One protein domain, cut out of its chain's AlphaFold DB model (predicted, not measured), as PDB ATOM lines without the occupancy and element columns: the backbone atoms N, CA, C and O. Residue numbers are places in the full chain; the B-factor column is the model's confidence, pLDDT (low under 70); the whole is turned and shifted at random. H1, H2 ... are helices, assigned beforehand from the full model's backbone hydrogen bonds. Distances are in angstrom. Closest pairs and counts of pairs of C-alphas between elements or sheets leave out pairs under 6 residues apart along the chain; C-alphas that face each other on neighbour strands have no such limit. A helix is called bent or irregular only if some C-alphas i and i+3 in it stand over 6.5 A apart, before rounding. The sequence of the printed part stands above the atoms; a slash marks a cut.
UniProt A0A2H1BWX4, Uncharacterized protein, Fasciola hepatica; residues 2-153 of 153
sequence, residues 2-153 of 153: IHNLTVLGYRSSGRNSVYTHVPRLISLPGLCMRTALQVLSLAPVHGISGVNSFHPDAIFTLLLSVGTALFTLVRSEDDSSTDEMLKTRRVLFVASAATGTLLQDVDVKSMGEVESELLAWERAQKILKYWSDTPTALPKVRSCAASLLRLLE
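Overview. This is residues 2 to 153 of the 153 residues of an uncharacterized protein of Fasciola hepatica (UniProt A0A2H1BWX4). Two groups of three helices pack together: H1, H2 and H4 form an up-and-down bundle, and on its H2 and H4 sits a second group, in which H6 and H7 fold into a hairpin and H5 crosses H6. Short H3 lies at one end, while the loops at residues 15 to 24 and 77 to 83 stick out, the first of them far from H3. The 152 printed residues hold seven named helices, H1 to H7 in chain order, and no named strand; the class is all helix. The whole is compact, with a radius of gyration of the C-alphas of 15.9 A and spans of 49 by 38 by 31 A.

Arrangement. H1, residues 2 to 13, and H2, residues 27 to 41, form a helical hairpin; they touch, closest at the C-alphas of Ile 2 and Cys 32, 6.1 A apart, at a shallow tilt of 28 degrees, opposite ways. H4, residues 56 to 73, touches H1 at His 3 and Ser 65, C-alphas 4.9 A apart. H4 also touches H2, closest at the C-alphas of Ala 36 and Leu 62, 5.7 A, opposite ways at 35.4 degrees, only just a steep tilt. H2 is the hub, touching four helices. H5, residues 83 to 98, touches H2 with residues 93 to 98 alone, closest at the C-alphas of Arg 34 and Ala 97, 4.7 A; at 73 degrees they are only just about perpendicular. H6, residues 113 to 133, touches H5 at Ala 95 and Trp 121, C-alphas 4.3 A apart, about perpendicular at 85 degrees. H7, residues 139 to 152, forms a helical hairpin with H6, closest at the C-alphas of Ser 132 and Arg 142, 4.0 A. H7 touches H4 at Phe 60 and Val 141, C-alphas 5.1 A apart. H3, residues 44 to 53, is close to H6 but not clearly touching, with the C-alphas of Pro 44 and Tyr 130 6.6 A apart. Every O i to N i+4 pair is within hydrogen-bond range in H1, H2, H4, H5, H6 and H7; in H3 it is 0 of 6, beside 4 of 7 O i to N i+3 pairs.

Along the chain. H1 begins at C-alpha 2, (54.550, 97.324, 108.164). H2 is 21.0 A long, H4 26.0 A, H5 22.3 A and H7 20.2 A; H6 is 30.1 A. H3 is irregular: C-alphas 45 and 48 are 9.1 A apart. H7 ends at C-alpha 152, (52.334, 86.892, 126.137).

Size, cuts and confidence. The two C-alphas farthest apart are those of Val 18 and Ser 49, 49.2 A. The printed part has no cut. The links H1 to H2 and H5 to H6 are long. The mean pLDDT of the printed part is 74.4; residues 2 to 29, 73 to 81 and 100 to 117 are under 70.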
ATOM      1  N   ILE A   2      54.925  97.423 106.732       55.03
ATOM      2  CA  ILE A   2      54.550  97.324 108.164       55.03
ATOM      3  C   ILE A   2      55.773  97.180 109.086       55.03
ATOM      4  O   ILE A   2      55.943  97.983 109.991       55.03
ATOM      5  N   HIS A   3      56.691  96.255 108.791       50.22
ATOM      6  CA  HIS A   3      57.945  96.114 109.546       50.22
ATOM      7  C   HIS A   3      58.752  97.422 109.626       50.22
ATOM      8  O   HIS A   3      59.211  97.810 110.695       50.22
ATOM      9  N   ASN A   4      58.877  98.147 108.512       49.16
ATOM     10  CA  ASN A   4      59.622  99.407 108.478       49.16
ATOM     11  C   ASN A   4      58.933 100.497 109.307       49.16
ATOM     12  O   ASN A   4      59.617 101.292 109.939       49.16
ATOM     13  N   LEU A   5      57.598 100.513 109.342       56.34
ATOM     14  CA  LEU A   5      56.824 101.430 110.178       56.34
ATOM     15  C   LEU A   5      56.978 101.107 111.670       56.34
ATOM     16  O   LEU A   5      57.177 102.023 112.464       56.34
ATOM     17  N   THR A   6      56.986  99.827 112.048       55.69
ATOM     18  CA  THR A   6      57.264  99.409 113.430       55.69
ATOM     19  C   THR A   6      58.687  99.782 113.858       55.69
ATOM     20  O   THR A   6      58.891 100.321 114.944       55.69
ATOM     21  N   VAL A   7      59.678  99.568 112.985       58.16
ATOM     22  CA  VAL A   7      61.079  99.951 113.235       58.16
ATOM     23  C   VAL A   7      61.251 101.474 113.307       58.16
ATOM     24  O   VAL A   7      62.042 101.967 114.111       58.16
ATOM     25  N   LEU A   8      60.514 102.242 112.500       56.62
ATOM     26  CA  LEU A   8      60.506 103.704 112.588       56.62
ATOM     27  C   LEU A   8      59.884 104.184 113.905       56.62
ATOM     28  O   LEU A   8      60.474 105.045 114.554       56.62
ATOM     29  N   GLY A   9      58.774 103.576 114.341       58.19
ATOM     30  CA  GLY A   9      58.180 103.821 115.659       58.19
ATOM     31  C   GLY A   9      59.175 103.578 116.799       58.19
ATOM     32  O   GLY A   9      59.350 104.437 117.665       58.19
ATOM     33  N   TYR A  10      59.922 102.469 116.740       55.56
ATOM     34  CA  TYR A  10      60.996 102.172 117.696       55.56
ATOM     35  C   TYR A  10      62.062 103.270 117.749       55.56
ATOM     36  O   TYR A  10      62.399 103.764 118.824       55.56
ATOM     37  N   ARG A  11      62.577 103.685 116.586       54.88
ATOM     38  CA  ARG A  11      63.627 104.711 116.511       54.88
ATOM     39  C   ARG A  11      63.149 106.081 116.991       54.88
ATOM     40  O   ARG A  11      63.962 106.830 117.523       54.88
ATOM     41  N   SER A  12      61.863 106.402 116.831       54.75
ATOM     42  CA  SER A  12      61.288 107.644 117.364       54.75
ATOM     43  C   SER A  12      61.100 107.633 118.883       54.75
ATOM     44  O   SER A  12      61.181 108.691 119.494       54.75
ATOM     45  N   SER A  13      60.916 106.462 119.502       49.69
ATOM     46  CA  SER A  13      60.676 106.345 120.948       49.69
ATOM     47  C   SER A  13      61.930 106.553 121.809       49.69
ATOM     48  O   SER A  13      61.807 106.743 123.009       49.69
ATOM     49  N   GLY A  14      63.134 106.498 121.225       43.38
ATOM     50  CA  GLY A  14      64.408 106.588 121.956       43.38
ATOM     51  C   GLY A  14      65.047 107.980 122.011       43.38
ATOM     52  O   GLY A  14      66.188 108.100 122.452       43.38
ATOM     53  N   ARG A  15      64.380 109.033 121.520       43.56
ATOM     54  CA  ARG A  15      64.898 110.409 121.565       43.56
ATOM     55  C   ARG A  15      63.945 111.308 122.346       43.56
ATOM     56  O   ARG A  15      62.888 111.673 121.844       43.56
ATOM     57  N   ASN A  16      64.379 111.719 123.537       54.47
ATOM     58  CA  ASN A  16      63.823 112.864 124.254       54.47
ATOM     59  C   ASN A  16      63.904 114.115 123.367       54.47
ATOM     60  O   ASN A  16      64.948 114.760 123.320       54.47
ATOM     61  N   SER A  17      62.825 114.477 122.670       39.97
ATOM     62  CA  SER A  17      62.595 115.868 122.276       39.97
ATOM     63  C   SER A  17      61.149 116.113 121.845       39.97
ATOM     64  O   SER A  17      60.714 115.644 120.798       39.97
ATOM     65  N   VAL A  18      60.492 116.968 122.628       36.69
ATOM     66  CA  VAL A  18      59.517 117.969 122.187       36.69
ATOM     67  C   VAL A  18      58.208 117.413 121.614       36.69
ATOM     68  O   VAL A  18      58.082 117.052 120.446       36.69
ATOM     69  N   TYR A  19      57.188 117.465 122.474       41.59
ATOM     70  CA  TYR A  19      55.766 117.504 122.139       41.59
ATOM     71  C   TYR A  19      55.465 118.632 121.135       41.59
ATOM     72  O   TYR A  19      54.941 119.681 121.490       41.59
ATOM     73  N   THR A  20      55.761 118.430 119.858       35.34
ATOM     74  CA  THR A  20      55.174 119.232 118.784       35.34
ATOM     75  C   THR A  20      54.832 118.315 117.617       35.34
ATOM     76  O   THR A  20      55.702 117.804 116.921       35.34
ATOM     77  N   HIS A  21      53.526 118.127 117.421       36.50
ATOM     78  CA  HIS A  21      52.881 117.609 116.209       36.50
ATOM     79  C   HIS A  21      52.882 116.108 115.893       36.50
ATOM     80  O   HIS A  21      52.516 115.748 114.773       36.50
ATOM     81  N   VAL A  22      53.101 115.208 116.860       36.38
ATOM     82  CA  VAL A  22      52.869 113.771 116.606       36.38
ATOM     83  C   VAL A  22      51.869 113.058 117.533       36.38
ATOM     84  O   VAL A  22      52.178 112.009 118.087       36.38
ATOM     85  N   PRO A  23      50.598 113.503 117.611       36.06
ATOM     86  CA  PRO A  23      49.513 112.661 118.136       36.06
ATOM     87  C   PRO A  23      49.250 111.392 117.294       36.06
ATOM     88  O   PRO A  23      48.466 110.541 117.695       36.06
ATOM     89  N   ARG A  24      49.870 111.256 116.109       36.81
ATOM     90  CA  ARG A  24      49.571 110.201 115.119       36.81
ATOM     91  C   ARG A  24      50.526 109.000 115.116       36.81
ATOM     92  O   ARG A  24      50.189 107.982 114.514       36.81
ATOM     93  N   LEU A  25      51.699 109.071 115.759       35.97
ATOM     94  CA  LEU A  25      52.608 107.912 115.800       35.97
ATOM     95  C   LEU A  25      52.253 106.918 116.900       35.97
ATOM     96  O   LEU A  25      52.553 105.756 116.709       35.97
ATOM     97  N   ILE A  26      51.567 107.296 117.982       43.06
ATOM     98  CA  ILE A  26      51.103 106.317 118.988       43.06
ATOM     99  C   ILE A  26      49.969 105.446 118.414       43.06
ATOM    100  O   ILE A  26      49.913 104.244 118.661       43.06
ATOM    101  N   SER A  27      49.126 106.009 117.539       52.69
ATOM    102  CA  SER A  27      48.108 105.245 116.802       52.69
ATOM    103  C   SER A  27      48.687 104.295 115.746       52.69
ATOM    104  O   SER A  27      48.003 103.375 115.305       52.69
ATOM    105  N   LEU A  28      49.938 104.503 115.317       64.75
ATOM    106  CA  LEU A  28      50.517 103.793 114.178       64.75
ATOM    107  C   LEU A  28      50.944 102.349 114.523       64.75
ATOM    108  O   LEU A  28      50.588 101.455 113.758       64.75
ATOM    109  N   PRO A  29      51.601 102.062 115.665       67.06
ATOM    110  CA  PRO A  29      51.839 100.704 116.141       67.06
ATOM    111  C   PRO A  29      50.554  99.913 116.376       67.06
ATOM    112  O   PRO A  29      50.486  98.754 115.977       67.06
ATOM    113  N   GLY A  30      49.522 100.536 116.958       70.19
ATOM    114  CA  GLY A  30      48.217  99.899 117.165       70.19
ATOM    115  C   GLY A  30      47.538  99.532 115.848       70.19
ATOM    116  O   GLY A  30      47.051  98.413 115.687       70.19
ATOM    117  N   LEU A  31      47.577 100.435 114.863       71.19
ATOM    118  CA  LEU A  31      47.060 100.170 113.522       71.19
ATOM    119  C   LEU A  31      47.866  99.075 112.807       71.19
ATOM    120  O   LEU A  31      47.277  98.161 112.244       71.19
ATOM    121  N   CYS A  32      49.199  99.128 112.872       76.50
ATOM    122  CA  CYS A  32      50.077  98.115 112.280       76.50
ATOM    123  C   CYS A  32      49.839  96.730 112.892       76.50
ATOM    124  O   CYS A  32      49.756  95.748 112.156       76.50
ATOM    125  N   MET A  33      49.688  96.662 114.218       82.12
ATOM    126  CA  MET A  33      49.351  95.442 114.950       82.12
ATOM    127  C   MET A  33      48.001  94.892 114.496       82.12
ATOM    128  O   MET A  33      47.903  93.723 114.130       82.12
ATOM    129  N   ARG A  34      46.977  95.750 114.438       83.00
ATOM    130  CA  ARG A  34      45.642  95.380 113.964       83.00
ATOM    131  C   ARG A  34      45.690  94.840 112.540       83.00
ATOM    132  O   ARG A  34      45.171  93.762 112.285       83.00
ATOM    133  N   THR A  35      46.352  95.532 111.612       83.44
ATOM    134  CA  THR A  35      46.490  95.062 110.226       83.44
ATOM    135  C   THR A  35      47.244  93.735 110.150       83.44
ATOM    136  O   THR A  35      46.837  92.853 109.398       83.44
ATOM    137  N   ALA A  36      48.310  93.561 110.936       88.19
ATOM    138  CA  ALA A  36      49.050  92.306 110.971       88.19
ATOM    139  C   ALA A  36      48.176  91.149 111.475       88.19
ATOM    140  O   ALA A  36      48.114  90.115 110.817       88.19
ATOM    141  N   LEU A  37      47.454  91.338 112.583       87.94
ATOM    142  CA  LEU A  37      46.550  90.327 113.142       87.94
ATOM    143  C   LEU A  37      45.403  89.981 112.187       87.94
ATOM    144  O   LEU A  37      45.090  88.806 112.033       87.94
ATOM    145  N   GLN A  38      44.840  90.970 111.488       87.44
ATOM    146  CA  GLN A  38      43.806  90.751 110.469       87.44
ATOM    147  C   GLN A  38      44.318  89.903 109.304       87.44
ATOM    148  O   GLN A  38      43.656  88.959 108.892       87.44
ATOM    149  N   VAL A  39      45.512  90.191 108.775       89.12
ATOM    150  CA  VAL A  39      46.086  89.377 107.690       89.12
ATOM    151  C   VAL A  39      46.392  87.962 108.182       89.12
ATOM    152  O   VAL A  39      46.100  86.989 107.488       89.12
ATOM    153  N   LEU A  40      46.936  87.834 109.394       90.56
ATOM    154  CA  LEU A  40      47.226  86.541 110.008       90.56
ATOM    155  C   LEU A  40      45.955  85.726 110.299       90.56
ATOM    156  O   LEU A  40      46.044  84.498 110.324       90.56
ATOM    157  N   SER A  41      44.792  86.361 110.490       90.69
ATOM    158  CA  SER A  41      43.523  85.675 110.778       90.69
ATOM    159  C   SER A  41      42.842  85.070 109.549       90.69
ATOM    160  O   SER A  41      41.965  84.222 109.700       90.69
ATOM    161  N   LEU A  42      43.274  85.426 108.334       88.81
ATOM    162  CA  LEU A  42      42.691  84.914 107.088       88.81
ATOM    163  C   LEU A  42      43.032  83.440 106.815       88.81
ATOM    164  O   LEU A  42      42.217  82.708 106.250       88.81
ATOM    165  N   ALA A  43      44.231  82.991 107.197       88.06
ATOM    166  CA  ALA A  43      44.653  81.606 106.994       88.06
ATOM    167  C   ALA A  43      43.835  80.598 107.832       88.06
ATOM    168  O   ALA A  43      43.334  79.639 107.239       88.06
ATOM    169  N   PRO A  44      43.597  80.817 109.147       87.31
ATOM    170  CA  PRO A  44      42.754  79.943 109.967       87.31
ATOM    171  C   PRO A  44      41.375  79.608 109.380       87.31
ATOM    172  O   PRO A  44      40.913  78.481 109.545       87.31
ATOM    173  N   VAL A  45      40.737  80.539 108.655       84.25
ATOM    174  CA  VAL A  45      39.411  80.340 108.025       84.25
ATOM    175  C   VAL A  45      39.409  79.177 107.022       84.25
ATOM    176  O   VAL A  45      38.382  78.551 106.787       84.25
ATOM    177  N   HIS A  46      40.572  78.849 106.460       83.50
ATOM    178  CA  HIS A  46      40.745  77.792 105.466       83.50
ATOM    179  C   HIS A  46      41.374  76.519 106.064       83.50
ATOM    180  O   HIS A  46      41.794  75.626 105.330       83.50
ATOM    181  N   GLY A  47      41.477  76.419 107.396       85.00
ATOM    182  CA  GLY A  47      42.097  75.283 108.076       85.00
ATOM    183  C   GLY A  47      43.587  75.130 107.745       85.00
ATOM    184  O   GLY A  47      44.294  76.105 107.495       85.00
ATOM    185  N   ILE A  48      44.094  73.895 107.743       84.50
ATOM    186  CA  ILE A  48      45.535  73.587 107.605       84.50
ATOM    187  C   ILE A  48      46.115  74.040 106.250       84.50
ATOM    188  O   ILE A  48      47.291  74.399 106.161       84.50
ATOM    189  N   SER A  49      45.307  74.046 105.187       86.25
ATOM    190  CA  SER A  49      45.742  74.477 103.851       86.25
ATOM    191  C   SER A  49      45.844  75.998 103.710       86.25
ATOM    192  O   SER A  49      46.507  76.463 102.782       86.25
ATOM    193  N   GLY A  50      45.266  76.772 104.638       85.81
ATOM    194  CA  GLY A  50      45.273  78.237 104.610       85.81
ATOM    195  C   GLY A  50      46.668  78.865 104.613       85.81
ATOM    196  O   GLY A  50      46.854  79.952 104.070       85.81
ATOM    197  N   VAL A  51      47.670  78.155 105.140       88.56
ATOM    198  CA  VAL A  51      49.088  78.546 105.082       88.56
ATOM    199  C   VAL A  51      49.565  78.757 103.641       88.56
ATOM    200  O   VAL A  51      50.336  79.679 103.381       88.56
ATOM    201  N   ASN A  52      49.087  77.940 102.698       86.94
ATOM    202  CA  ASN A  52      49.540  77.960 101.304       86.94
ATOM    203  C   ASN A  52      49.046  79.190 100.530       86.94
ATOM    204  O   ASN A  52      49.571  79.490  99.460       86.94
ATOM    205  N   SER A  53      48.066  79.918 101.068       86.56
ATOM    206  CA  SER A  53      47.538  81.149 100.469       86.56
ATOM    207  C   SER A  53      48.475  82.351 100.640       86.56
ATOM    208  O   SER A  53      48.209  83.417 100.087       86.56
ATOM    209  N   PHE A  54      49.565  82.207 101.403       88.88
ATOM    210  CA  PHE A  54      50.466  83.302 101.741       88.88
ATOM    211  C   PHE A  54      51.922  82.969 101.437       88.88
ATOM    212  O   PHE A  54      52.400  81.859 101.660       88.88
ATOM    213  N   HIS A  55      52.672  83.986 101.006       90.94
ATOM    214  CA  HIS A  55      54.120  83.861 100.912       90.94
ATOM    215  C   HIS A  55      54.720  83.735 102.327       90.94
ATOM    216  O   HIS A  55      54.477  84.605 103.173       90.94
ATOM    217  N   PRO A  56      55.543  82.714 102.614       87.75
ATOM    218  CA  PRO A  56      55.991  82.432 103.977       87.75
ATOM    219  C   PRO A  56      56.842  83.554 104.587       87.75
ATOM    220  O   PRO A  56      56.763  83.806 105.789       87.75
ATOM    221  N   ASP A  57      57.622  84.273 103.774       88.81
ATOM    222  CA  ASP A  57      58.403  85.424 104.254       88.81
ATOM    223  C   ASP A  57      57.524  86.612 104.643       88.81
ATOM    224  O   ASP A  57      57.882  87.370 105.546       88.81
ATOM    225  N   ALA A  58      56.361  86.765 104.002       88.88
ATOM    226  CA  ALA A  58      55.419  87.814 104.360       88.88
ATOM    227  C   ALA A  58      54.837  87.539 105.750       88.88
ATOM    228  O   ALA A  58      54.854  88.422 106.603       88.88
ATOM    229  N   ILE A  59      54.424  86.293 106.010       92.81
ATOM    230  CA  ILE A  59      53.930  85.867 107.325       92.81
ATOM    231  C   ILE A  59      55.008  86.014 108.397       92.81
ATOM    232  O   ILE A  59      54.754  86.603 109.444       92.81
ATOM    233  N   PHE A  60      56.227  85.545 108.125       91.56
ATOM    234  CA  PHE A  60      57.342  85.704 109.057       91.56
ATOM    235  C   PHE A  60      57.600  87.181 109.390       91.56
ATOM    236  O   PHE A  60      57.750  87.537 110.555       91.56
ATOM    237  N   THR A  61      57.581  88.057 108.384       88.62
ATOM    238  CA  THR A  61      57.772  89.503 108.573       88.62
ATOM    239  C   THR A  61      56.633  90.134 109.375       88.62
ATOM    240  O   THR A  61      56.882  91.022 110.191       88.62
ATOM    241  N   LEU A  62      55.390  89.685 109.175       90.44
ATOM    242  CA  LEU A  62      54.240  90.138 109.959       90.44
ATOM    243  C   LEU A  62      54.391  89.742 111.430       90.44
ATOM    244  O   LEU A  62      54.321  90.618 112.290       90.44
ATOM    245  N   LEU A  63      54.695  88.476 111.719       91.50
ATOM    246  CA  LEU A  63      54.944  88.000 113.084       91.50
ATOM    247  C   LEU A  63      56.118  88.747 113.737       91.50
ATOM    248  O   LEU A  63      56.008  89.226 114.865       91.50
ATOM    249  N   LEU A  64      57.214  88.953 113.005       87.62
ATOM    250  CA  LEU A  64      58.349  89.730 113.501       87.62
ATOM    251  C   LEU A  64      57.958  91.181 113.812       87.62
ATOM    252  O   LEU A  64      58.392  91.741 114.821       87.62
ATOM    253  N   SER A  65      57.117  91.797 112.977       83.81
ATOM    254  CA  SER A  65      56.624  93.157 113.210       83.81
ATOM    255  C   SER A  65      55.700  93.250 114.428       83.81
ATOM    256  O   SER A  65      55.789  94.231 115.165       83.81
ATOM    257  N   VAL A  66      54.891  92.217 114.693       86.81
ATOM    258  CA  VAL A  66      54.084  92.084 115.916       86.81
ATOM    259  C   VAL A  66      55.001  92.018 117.137       86.81
ATOM    260  O   VAL A  66      54.867  92.829 118.048       86.81
ATOM    261  N   GLY A  67      55.996  91.127 117.126       85.00
ATOM    262  CA  GLY A  67      56.960  91.007 118.226       85.00
ATOM    263  C   GLY A  67      57.719  92.297 118.488       85.00
ATOM    264  O   GLY A  67      57.805  92.751 119.626       85.00
ATOM    265  N   THR A  68      58.200  92.936 117.423       81.00
ATOM    266  CA  THR A  68      58.891  94.226 117.522       81.00
ATOM    267  C   THR A  68      57.977  95.267 118.164       81.00
ATOM    268  O   THR A  68      58.389  95.921 119.115       81.00
ATOM    269  N   ALA A  69      56.716  95.376 117.733       78.25
ATOM    270  CA  ALA A  69      55.767  96.318 118.321       78.25
ATOM    271  C   ALA A  69      55.587  96.084 119.834       78.25
ATOM    272  O   ALA A  69      55.687  97.036 120.611       78.25
ATOM    273  N   LEU A  70      55.427  94.827 120.262       80.31
ATOM    274  CA  LEU A  70      55.270  94.464 121.678       80.31
ATOM    275  C   LEU A  70      56.484  94.831 122.534       80.31
ATOM    276  O   LEU A  70      56.318  95.315 123.652       80.31
ATOM    277  N   PHE A  71      57.701  94.649 122.018       76.06
ATOM    278  CA  PHE A  71      58.913  95.072 122.722       76.06
ATOM    279  C   PHE A  71      59.055  96.595 122.796       76.06
ATOM    280  O   PHE A  71      59.609  97.114 123.762       76.06
ATOM    281  N   THR A  72      58.576  97.312 121.780       70.44
ATOM    282  CA  THR A  72      58.767  98.765 121.668       70.44
ATOM    283  C   THR A  72      57.799  99.560 122.533       70.44
ATOM    284  O   THR A  72      58.215 100.497 123.200       70.44
ATOM    285  N   LEU A  73      56.525  99.172 122.556       66.50
ATOM    286  CA  LEU A  73      55.468  99.912 123.246       66.50
ATOM    287  C   LEU A  73      55.429  99.656 124.747       66.50
ATOM    288  O   LEU A  73      54.897 100.467 125.497       66.50
ATOM    289  N   VAL A  74      55.943  98.502 125.174       64.31
ATOM    290  CA  VAL A  74      55.847  98.057 126.565       64.31
ATOM    291  C   VAL A  74      57.156  98.270 127.325       64.31
ATOM    292  O   VAL A  74      57.215  97.975 128.511       64.31
ATOM    293  N   ARG A  75      58.202  98.840 126.705       58.97
ATOM    294  CA  ARG A  75      59.370  99.314 127.464       58.97
ATOM    295  C   ARG A  75      58.928 100.432 128.408       58.97
ATOM    296  O   ARG A  75      58.647 101.543 127.977       58.97
ATOM    297  N   SER A  76      58.846 100.096 129.690       52.09
ATOM    298  CA  SER A  76      58.742 101.054 130.782       52.09
ATOM    299  C   SER A  76      60.065 101.818 130.869       52.09
ATOM    300  O   SER A  76      61.120 101.189 130.841       52.09
ATOM    301  N   GLU A  77      60.018 103.150 130.935       54.03
ATOM    302  CA  GLU A  77      61.196 103.967 131.275       54.03
ATOM    303  C   GLU A  77      61.585 103.810 132.757       54.03
ATOM    304  O   GLU A  77      62.724 104.086 133.120       54.03
ATOM    305  N   ASP A  78      60.672 103.287 133.584       54.44
ATOM    306  CA  ASP A  78      60.921 102.969 134.987       54.44
ATOM    307  C   ASP A  78      61.362 101.507 135.154       54.44
ATOM    308  O   ASP A  78      60.583 100.581 134.894       54.44
ATOM    309  N   ASP A  79      62.582 101.315 135.668       55.75
ATOM    310  CA  ASP A  79      63.227 100.032 136.020       55.75
ATOM    311  C   ASP A  79      62.476  99.220 137.105       55.75
ATOM    312  O   ASP A  79      62.908  98.137 137.499       55.75
ATOM    313  N   SER A  80      61.341  99.714 137.612       61.97
ATOM    314  CA  SER A  80      60.555  99.080 138.680       61.97
ATOM    315  C   SER A  80      59.423  98.173 138.188       61.97
ATOM    316  O   SER A  80      58.694  97.609 139.006       61.97
ATOM    317  N   SER A  81      59.202  98.048 136.874       68.06
ATOM    318  CA  SER A  81      58.127  97.201 136.346       68.06
ATOM    319  C   SER A  81      58.478  95.716 136.461       68.06
ATOM    320  O   SER A  81      59.478  95.275 135.896       68.06
ATOM    321  N   THR A  82      57.631  94.930 137.130       78.19
ATOM    322  CA  THR A  82      57.768  93.466 137.156       78.19
ATOM    323  C   THR A  82      57.466  92.866 135.780       78.19
ATOM    324  O   THR A  82      56.694  93.428 134.997       78.19
ATOM    325  N   ASP A  83      58.044  91.700 135.482       79.12
ATOM    326  CA  ASP A  83      57.812  91.003 134.207       79.12
ATOM    327  C   ASP A  83      56.315  90.707 133.972       79.12
ATOM    328  O   ASP A  83      55.800  90.903 132.873       79.12
ATOM    329  N   GLU A  84      55.571  90.395 135.039       81.12
ATOM    330  CA  GLU A  84      54.112  90.200 135.010       81.12
ATOM    331  C   GLU A  84      53.326  91.467 134.627       81.12
ATOM    332  O   GLU A  84      52.342  91.407 133.881       81.12
ATOM    333  N   MET A  85      53.768  92.649 135.075       79.44
ATOM    334  CA  MET A  85      53.153  93.916 134.659       79.44
ATOM    335  C   MET A  85      53.410  94.197 133.177       79.44
ATOM    336  O   MET A  85      52.509  94.650 132.465       79.44
ATOM    337  N   LEU A  86      54.625  93.919 132.695       81.12
ATOM    338  CA  LEU A  86      54.970  94.068 131.280       81.12
ATOM    339  C   LEU A  86      54.158  93.098 130.419       81.12
ATOM    340  O   LEU A  86      53.593  93.495 129.402       81.12
ATOM    341  N   LYS A  87      54.032  91.847 130.846       84.19
ATOM    342  CA  LYS A  87      53.214  90.836 130.180       84.19
ATOM    343  C   LYS A  87      51.744  91.244 130.105       84.19
ATOM    344  O   LYS A  87      51.177  91.257 129.013       84.19
ATOM    345  N   THR A  88      51.166  91.702 131.214       82.56
ATOM    346  CA  THR A  88      49.781  92.204 131.251       82.56
ATOM    347  C   THR A  88      49.583  93.369 130.276       82.56
ATOM    348  O   THR A  88      48.629  93.376 129.500       82.56
ATOM    349  N   ARG A  89      50.519  94.330 130.231       80.50
ATOM    350  CA  ARG A  89      50.479  95.444 129.264       80.50
ATOM    351  C   ARG A  89      50.542  94.965 127.811       80.50
ATOM    352  O   ARG A  89      49.821  95.500 126.971       80.50
ATOM    353  N   ARG A  90      51.373  93.961 127.502       84.81
ATOM    354  CA  ARG A  90      51.442  93.360 126.157       84.81
ATOM    355  C   ARG A  90      50.112  92.709 125.779       84.81
ATOM    356  O   ARG A  90      49.626  92.963 124.680       84.81
ATOM    357  N   VAL A  91      49.516  91.928 126.681       85.38
ATOM    358  CA  VAL A  91      48.217  91.268 126.469       85.38
ATOM    359  C   VAL A  91      47.117  92.293 126.199       85.38
ATOM    360  O   VAL A  91      46.431  92.181 125.186       85.38
ATOM    361  N   LEU A  92      47.004  93.336 127.027       79.94
ATOM    362  CA  LEU A  92      46.019  94.408 126.833       79.94
ATOM    363  C   LEU A  92      46.216  95.140 125.499       79.94
ATOM    364  O   LEU A  92      45.253  95.432 124.791       79.94
ATOM    365  N   PHE A  93      47.467  95.391 125.107       79.88
ATOM    366  CA  PHE A  93      47.755  96.017 123.820       79.88
ATOM    367  C   PHE A  93      47.336  95.132 122.635       79.88
ATOM    368  O   PHE A  93      46.738  95.623 121.674       79.88
ATOM    369  N   VAL A  94      47.613  93.825 122.701       84.25
ATOM    370  CA  VAL A  94      47.157  92.867 121.682       84.25
ATOM    371  C   VAL A  94      45.633  92.791 121.654       84.25
ATOM    372  O   VAL A  94      45.065  92.845 120.568       84.25
ATOM    373  N   ALA A  95      44.976  92.719 122.813       82.50
ATOM    374  CA  ALA A  95      43.521  92.688 122.936       82.50
ATOM    375  C   ALA A  95      42.874  93.895 122.242       82.50
ATOM    376  O   ALA A  95      42.036  93.733 121.354       82.50
ATOM    377  N   SER A  96      43.355  95.101 122.552       78.94
ATOM    378  CA  SER A  96      42.891  96.350 121.938       78.94
ATOM    379  C   SER A  96      43.137  96.398 120.422       78.94
ATOM    380  O   SER A  96      42.321  96.909 119.646       78.94
ATOM    381  N   ALA A  97      44.256  95.841 119.951       77.88
ATOM    382  CA  ALA A  97      44.549  95.757 118.523       77.88
ATOM    383  C   ALA A  97      43.711  94.686 117.805       77.88
ATOM    384  O   ALA A  97      43.409  94.846 116.623       77.88
ATOM    385  N   ALA A  98      43.330  93.618 118.502       77.75
ATOM    386  CA  ALA A  98      42.575  92.496 117.964       77.75
ATOM    387  C   ALA A  98      41.060  92.751 117.904       77.75
ATOM    388  O   ALA A  98      40.337  91.966 117.280       77.75
ATOM    389  N   THR A  99      40.559  93.843 118.488       72.00
ATOM    390  CA  THR A  99      39.149  94.234 118.387       72.00
ATOM    391  C   THR A  99      38.726  94.354 116.915       72.00
ATOM    392  O   THR A  99      39.289  95.136 116.142       72.00
ATOM    393  N   GLY A 100      37.726  93.564 116.514       60.88
ATOM    394  CA  GLY A 100      37.244  93.488 115.130       60.88
ATOM    395  C   GLY A 100      38.023  92.535 114.214       60.88
ATOM    396  O   GLY A 100      37.815  92.578 113.003       60.88
ATOM    397  N   THR A 101      38.919  91.692 114.747       58.50
ATOM    398  CA  THR A 101      39.599  90.640 113.966       58.50
ATOM    399  C   THR A 101      38.622  89.566 113.518       58.50
ATOM    400  O   THR A 101      37.871  89.027 114.331       58.50
ATOM    401  N   LEU A 102      38.646  89.258 112.219       54.06
ATOM    402  CA  LEU A 102      37.798  88.239 111.611       54.06
ATOM    403  C   LEU A 102      38.272  86.844 112.037       54.06
ATOM    404  O   LEU A 102      39.165  86.257 111.427       54.06
ATOM    405  N   LEU A 103      37.657  86.318 113.090       52.59
ATOM    406  CA  LEU A 103      37.470  84.888 113.302       52.59
ATOM    407  C   LEU A 103      35.961  84.666 113.306       52.59
ATOM    408  O   LEU A 103      35.237  85.459 113.901       52.59
ATOM    409  N   GLN A 104      35.494  83.646 112.591       48.69
ATOM    410  CA  GLN A 104      34.102  83.501 112.148       48.69
ATOM    411  C   GLN A 104      33.071  83.226 113.260       48.69
ATOM    412  O   GLN A 104      31.946  82.858 112.956       48.69
ATOM    413  N   ASP A 105      33.414  83.466 114.523       47.28
ATOM    414  CA  ASP A 105      32.543  83.214 115.660       47.28
ATOM    415  C   ASP A 105      32.397  84.456 116.547       47.28
ATOM    416  O   ASP A 105      33.372  85.131 116.900       47.28
ATOM    417  N   VAL A 106      31.152  84.659 116.977       51.41
ATOM    418  CA  VAL A 106      30.617  85.613 117.964       51.41
ATOM    419  C   VAL A 106      30.062  86.923 117.384       51.41
ATOM    420  O   VAL A 106      30.797  87.805 116.936       51.41
ATOM    421  N   ASP A 107      28.732  87.037 117.467       46.44
ATOM    422  CA  ASP A 107      27.904  88.220 117.214       46.44
ATOM    423  C   ASP A 107      28.238  89.317 118.247       46.44
ATOM    424  O   ASP A 107      27.844  89.257 119.407       46.44
ATOM    425  N   VAL A 108      29.041  90.308 117.845       53.31
ATOM    426  CA  VAL A 108      29.646  91.335 118.730       53.31
ATOM    427  C   VAL A 108      28.636  92.420 119.159       53.31
ATOM    428  O   VAL A 108      29.005  93.441 119.730       53.31
ATOM    429  N   LYS A 109      27.340  92.257 118.870       49.22
ATOM    430  CA  LYS A 109      26.374  93.364 118.936       49.22
ATOM    431  C   LYS A 109      25.956  93.817 120.344       49.22
ATOM    432  O   LYS A 109      25.329  94.868 120.430       49.22
ATOM    433  N   SER A 110      26.320  93.130 121.435       50.50
ATOM    434  CA  SER A 110      26.012  93.618 122.797       50.50
ATOM    435  C   SER A 110      26.911  93.054 123.915       50.50
ATOM    436  O   SER A 110      26.421  92.389 124.825       50.50
ATOM    437  N   MET A 111      28.219  93.306 123.877       56.31
ATOM    438  CA  MET A 111      29.116  92.963 124.996       56.31
ATOM    439  C   MET A 111      29.731  94.208 125.629       56.31
ATOM    440  O   MET A 111      29.991  95.194 124.939       56.31
ATOM    441  N   GLY A 112      29.950  94.159 126.947       57.41
ATOM    442  CA  GLY A 112      30.684  95.202 127.664       57.41
ATOM    443  C   GLY A 112      32.137  95.298 127.181       57.41
ATOM    444  O   GLY A 112      32.686  94.332 126.650       57.41
ATOM    445  N   GLU A 113      32.778  96.455 127.367       61.06
ATOM    446  CA  GLU A 113      34.139  96.716 126.856       61.06
ATOM    447  C   GLU A 113      35.165  95.669 127.328       61.06
ATOM    448  O   GLU A 113      35.948  95.168 126.524       61.06
ATOM    449  N   VAL A 114      35.092  95.248 128.595       58.56
ATOM    450  CA  VAL A 114      36.001  94.247 129.187       58.56
ATOM    451  C   VAL A 114      35.811  92.849 128.582       58.56
ATOM    452  O   VAL A 114      36.786  92.155 128.299       58.56
ATOM    453  N   GLU A 115      34.567  92.429 128.337       60.44
ATOM    454  CA  GLU A 115      34.276  91.143 127.684       60.44
ATOM    455  C   GLU A 115      34.736  91.149 126.219       60.44
ATOM    456  O   GLU A 115      35.246  90.148 125.714       60.44
ATOM    457  N   SER A 116      34.627  92.303 125.554       68.69
ATOM    458  CA  SER A 116      35.117  92.506 124.190       68.69
ATOM    459  C   SER A 116      36.641  92.389 124.099       68.69
ATOM    460  O   SER A 116      37.155  91.759 123.173       68.69
ATOM    461  N   GLU A 117      37.376  92.939 125.073       69.00
ATOM    462  CA  GLU A 117      38.837  92.829 125.138       69.00
ATOM    463  C   GLU A 117      39.305  91.402 125.439       69.00
ATOM    464  O   GLU A 117      40.225  90.912 124.780       69.00
ATOM    465  N   LEU A 118      38.649  90.697 126.367       78.00
ATOM    466  CA  LEU A 118      38.991  89.308 126.680       78.00
ATOM    467  C   LEU A 118      38.772  88.391 125.469       78.00
ATOM    468  O   LEU A 118      39.663  87.626 125.100       78.00
ATOM    469  N   LEU A 119      37.644  88.538 124.769       79.94
ATOM    470  CA  LEU A 119      37.397  87.814 123.518       79.94
ATOM    471  C   LEU A 119      38.377  88.204 122.406       79.94
ATOM    472  O   LEU A 119      38.791  87.357 121.612       79.94
ATOM    473  N   ALA A 120      38.755  89.479 122.314       80.50
ATOM    474  CA  ALA A 120      39.740  89.934 121.337       80.50
ATOM    475  C   ALA A 120      41.124  89.322 121.607       80.50
ATOM    476  O   ALA A 120      41.795  88.887 120.666       80.50
ATOM    477  N   TRP A 121      41.518  89.211 122.877       86.75
ATOM    478  CA  TRP A 121      42.718  88.491 123.282       86.75
ATOM    479  C   TRP A 121      42.651  87.006 122.907       86.75
ATOM    480  O   TRP A 121      43.559  86.508 122.239       86.75
ATOM    481  N   GLU A 122      41.564  86.307 123.246       87.69
ATOM    482  CA  GLU A 122      41.386  84.892 122.886       87.69
ATOM    483  C   GLU A 122      41.483  84.664 121.372       87.69
ATOM    484  O   GLU A 122      42.085  83.693 120.906       87.69
ATOM    485  N   ARG A 123      40.922  85.582 120.576       84.69
ATOM    486  CA  ARG A 123      41.032  85.557 119.113       84.69
ATOM    487  C   ARG A 123      42.481  85.708 118.651       84.69
ATOM    488  O   ARG A 123      42.932  84.923 117.817       84.69
ATOM    489  N   ALA A 124      43.221  86.668 119.199       89.12
ATOM    490  CA  ALA A 124      44.638  86.839 118.885       89.12
ATOM    491  C   ALA A 124      45.460  85.597 119.262       89.12
ATOM    492  O   ALA A 124      46.282  85.132 118.468       89.12
ATOM    493  N   GLN A 125      45.183  85.006 120.424       92.69
ATOM    494  CA  GLN A 125      45.829  83.779 120.877       92.69
ATOM    495  C   GLN A 125      45.546  82.610 119.920       92.69
ATOM    496  O   GLN A 125      46.474  81.897 119.544       92.69
ATOM    497  N   LYS A 126      44.297  82.439 119.461       92.06
ATOM    498  CA  LYS A 126      43.927  81.420 118.459       92.06
ATOM    499  C   LYS A 126      44.685  81.597 117.142       92.06
ATOM    500  O   LYS A 126      45.144  80.611 116.574       92.06
ATOM    501  N   ILE A 127      44.859  82.836 116.677       92.94
ATOM    502  CA  ILE A 127      45.629  83.137 115.460       92.94
ATOM    503  C   ILE A 127      47.089  82.718 115.635       92.94
ATOM    504  O   ILE A 127      47.634  82.013 114.787       92.94
ATOM    505  N   LEU A 128      47.726  83.120 116.737       94.69
ATOM    506  CA  LEU A 128      49.124  82.773 116.988       94.69
ATOM    507  C   LEU A 128      49.313  81.258 117.166       94.69
ATOM    508  O   LEU A 128      50.258  80.714 116.597       94.69
ATOM    509  N   LYS A 129      48.387  80.577 117.856       95.31
ATOM    510  CA  LYS A 129      48.382  79.109 118.006       95.31
ATOM    511  C   LYS A 129      48.244  78.393 116.666       95.31
ATOM    512  O   LYS A 129      48.988  77.464 116.383       95.31
ATOM    513  N   TYR A 130      47.364  78.869 115.786       95.38
ATOM    514  CA  TYR A 130      47.269  78.328 114.430       95.38
ATOM    515  C   TYR A 130      48.626  78.378 113.712       95.38
ATOM    516  O   TYR A 130      49.078  77.368 113.171       95.38
ATOM    517  N   TRP A 131      49.310  79.525 113.734       95.75
ATOM    518  CA  TRP A 131      50.599  79.673 113.053       95.75
ATOM    519  C   TRP A 131      51.746  78.909 113.727       95.75
ATOM    520  O   TRP A 131      52.688  78.540 113.024       95.75
ATOM    521  N   SER A 132      51.695  78.657 115.040       96.50
ATOM    522  CA  SER A 132      52.686  77.820 115.732       96.50
ATOM    523  C   SER A 132      52.480  76.330 115.471       96.50
ATOM    524  O   SER A 132      53.453  75.608 115.243       96.50
ATOM    525  N   ASP A 133      51.224  75.886 115.462       95.38
ATOM    526  CA  ASP A 133      50.882  74.466 115.547       95.38
ATOM    527  C   ASP A 133      50.664  73.833 114.169       95.38
ATOM    528  O   ASP A 133      50.789  72.617 114.021       95.38
ATOM    529  N   THR A 134      50.390  74.635 113.133       94.19
ATOM    530  CA  THR A 134      50.113  74.127 111.782       94.19
ATOM    531  C   THR A 134      51.375  73.537 111.131       94.19
ATOM    532  O   THR A 134      52.275  74.293 110.757       94.19
ATOM    533  N   PRO A 135      51.467  72.209 110.904       90.31
ATOM    534  CA  PRO A 135      52.716  71.560 110.483       90.31
ATOM    535  C   PRO A 135      53.218  71.974 109.096       90.31
ATOM    536  O   PRO A 135      54.420  71.914 108.836       90.31
ATOM    537  N   THR A 136      52.307  72.392 108.214       91.25
ATOM    538  CA  THR A 136      52.603  72.853 106.850       91.25
ATOM    539  C   THR A 136      53.254  74.238 106.821       91.25
ATOM    540  O   THR A 136      53.860  74.606 105.815       91.25
ATOM    541  N   ALA A 137      53.197  75.005 107.917       92.06
ATOM    542  CA  ALA A 137      53.924  76.261 108.036       92.06
ATOM    543  C   ALA A 137      55.436  76.024 108.173       92.06
ATOM    544  O   ALA A 137      55.903  75.134 108.895       92.06
ATOM    545  N   LEU A 138      56.229  76.871 107.505       93.56
ATOM    546  CA  LEU A 138      57.686  76.785 107.582       93.56
ATOM    547  C   LEU A 138      58.171  76.856 109.043       93.56
ATOM    548  O   LEU A 138      57.632  77.647 109.823       93.56
ATOM    549  N   PRO A 139      59.237  76.120 109.417       95.94
ATOM    550  CA  PRO A 139      59.739  76.088 110.794       95.94
ATOM    551  C   PRO A 139      60.005  77.471 111.402       95.94
ATOM    552  O   PRO A 139      59.687  77.703 112.565       95.94
ATOM    553  N   LYS A 140      60.521  78.422 110.612       94.12
ATOM    554  CA  LYS A 140      60.774  79.800 111.068       94.12
ATOM    555  C   LYS A 140      59.500  80.569 111.436       94.12
ATOM    556  O   LYS A 140      59.518  81.356 112.376       94.12
ATOM    557  N   VAL A 141      58.400  80.333 110.716       95.12
ATOM    558  CA  VAL A 141      57.090  80.942 110.995       95.12
ATOM    559  C   VAL A 141      56.538  80.361 112.289       95.12
ATOM    560  O   VAL A 141      56.219  81.118 113.204       95.12
ATOM    561  N   ARG A 142      56.542  79.025 112.402       96.62
ATOM    562  CA  ARG A 142      56.095  78.316 113.607       96.62
ATOM    563  C   ARG A 142      56.868  78.739 114.850       96.62
ATOM    564  O   ARG A 142      56.269  79.098 115.858       96.62
ATOM    565  N   SER A 143      58.199  78.762 114.759       95.94
ATOM    566  CA  SER A 143      59.066  79.183 115.861       95.94
ATOM    567  C   SER A 143      58.811  80.633 116.263       95.94
ATOM    568  O   SER A 143      58.791  80.927 117.451       95.94
ATOM    569  N   CYS A 144      58.608  81.537 115.298       94.56
ATOM    570  CA  CYS A 144      58.329  82.940 115.591       94.56
ATOM    571  C   CYS A 144      56.980  83.102 116.308       94.56
ATOM    572  O   CYS A 144      56.924  83.758 117.344       94.56
ATOM    573  N   ALA A 145      55.922  82.448 115.821       95.38
ATOM    574  CA  ALA A 145      54.609  82.462 116.463       95.38
ATOM    575  C   ALA A 145      54.649  81.869 117.884       95.38
ATOM    576  O   ALA A 145      54.117  82.472 118.816       95.38
ATOM    577  N   ALA A 146      55.355  80.751 118.079       95.88
ATOM    578  CA  ALA A 146      55.544  80.144 119.397       95.88
ATOM    579  C   ALA A 146      56.312  81.065 120.365       95.88
ATOM    580  O   ALA A 146      55.957  81.170 121.537       95.88
ATOM    581  N   SER A 147      57.347  81.764 119.888       94.38
ATOM    582  CA  SER A 147      58.065  82.761 120.690       94.38
ATOM    583  C   SER A 147      57.182  83.949 121.077       94.38
ATOM    584  O   SER A 147      57.305  84.442 122.193       94.38
ATOM    585  N   LEU A 148      56.286  84.396 120.189       92.75
ATOM    586  CA  LEU A 148      55.319  85.451 120.509       92.75
ATOM    587  C   LEU A 148      54.312  85.003 121.566       92.75
ATOM    588  O   LEU A 148      54.037  85.773 122.477       92.75
ATOM    589  N   LEU A 149      53.803  83.771 121.476       93.50
ATOM    590  CA  LEU A 149      52.921  83.214 122.503       93.50
ATOM    591  C   LEU A 149      53.609  83.200 123.867       93.50
ATOM    592  O   LEU A 149      53.061  83.749 124.807       93.50
ATOM    593  N   ARG A 150      54.850  82.710 123.959       91.38
ATOM    594  CA  ARG A 150      55.624  82.726 125.217       91.38
ATOM    595  C   ARG A 150      55.911  84.123 125.769       91.38
ATOM    596  O   ARG A 150      56.194  84.258 126.947       91.38
ATOM    597  N   LEU A 151      55.917  85.153 124.922       87.44
ATOM    598  CA  LEU A 151      56.090  86.541 125.362       87.44
ATOM    599  C   LEU A 151      54.816  87.098 126.026       87.44
ATOM    600  O   LEU A 151      54.878  88.116 126.725       87.44
ATOM    601  N   LEU A 152      53.674  86.474 125.737       86.88
ATOM    602  CA  LEU A 152      52.334  86.892 126.137       86.88
ATOM    603  C   LEU A 152      51.709  85.959 127.197       86.88
ATOM    604  O   LEU A 152      50.862  86.415 127.961       86.88
ATOM    605  N   GLU A 153      52.125  84.689 127.246       84.00
ATOM    606  CA  GLU A 153      51.709  83.615 128.174       84.00
ATOM    607  C   GLU A 153      52.689  83.366 129.314       84.00
ATOM    608  O   GLU A 153      52.233  82.798 130.331       84.00
TER     609      GLU A 153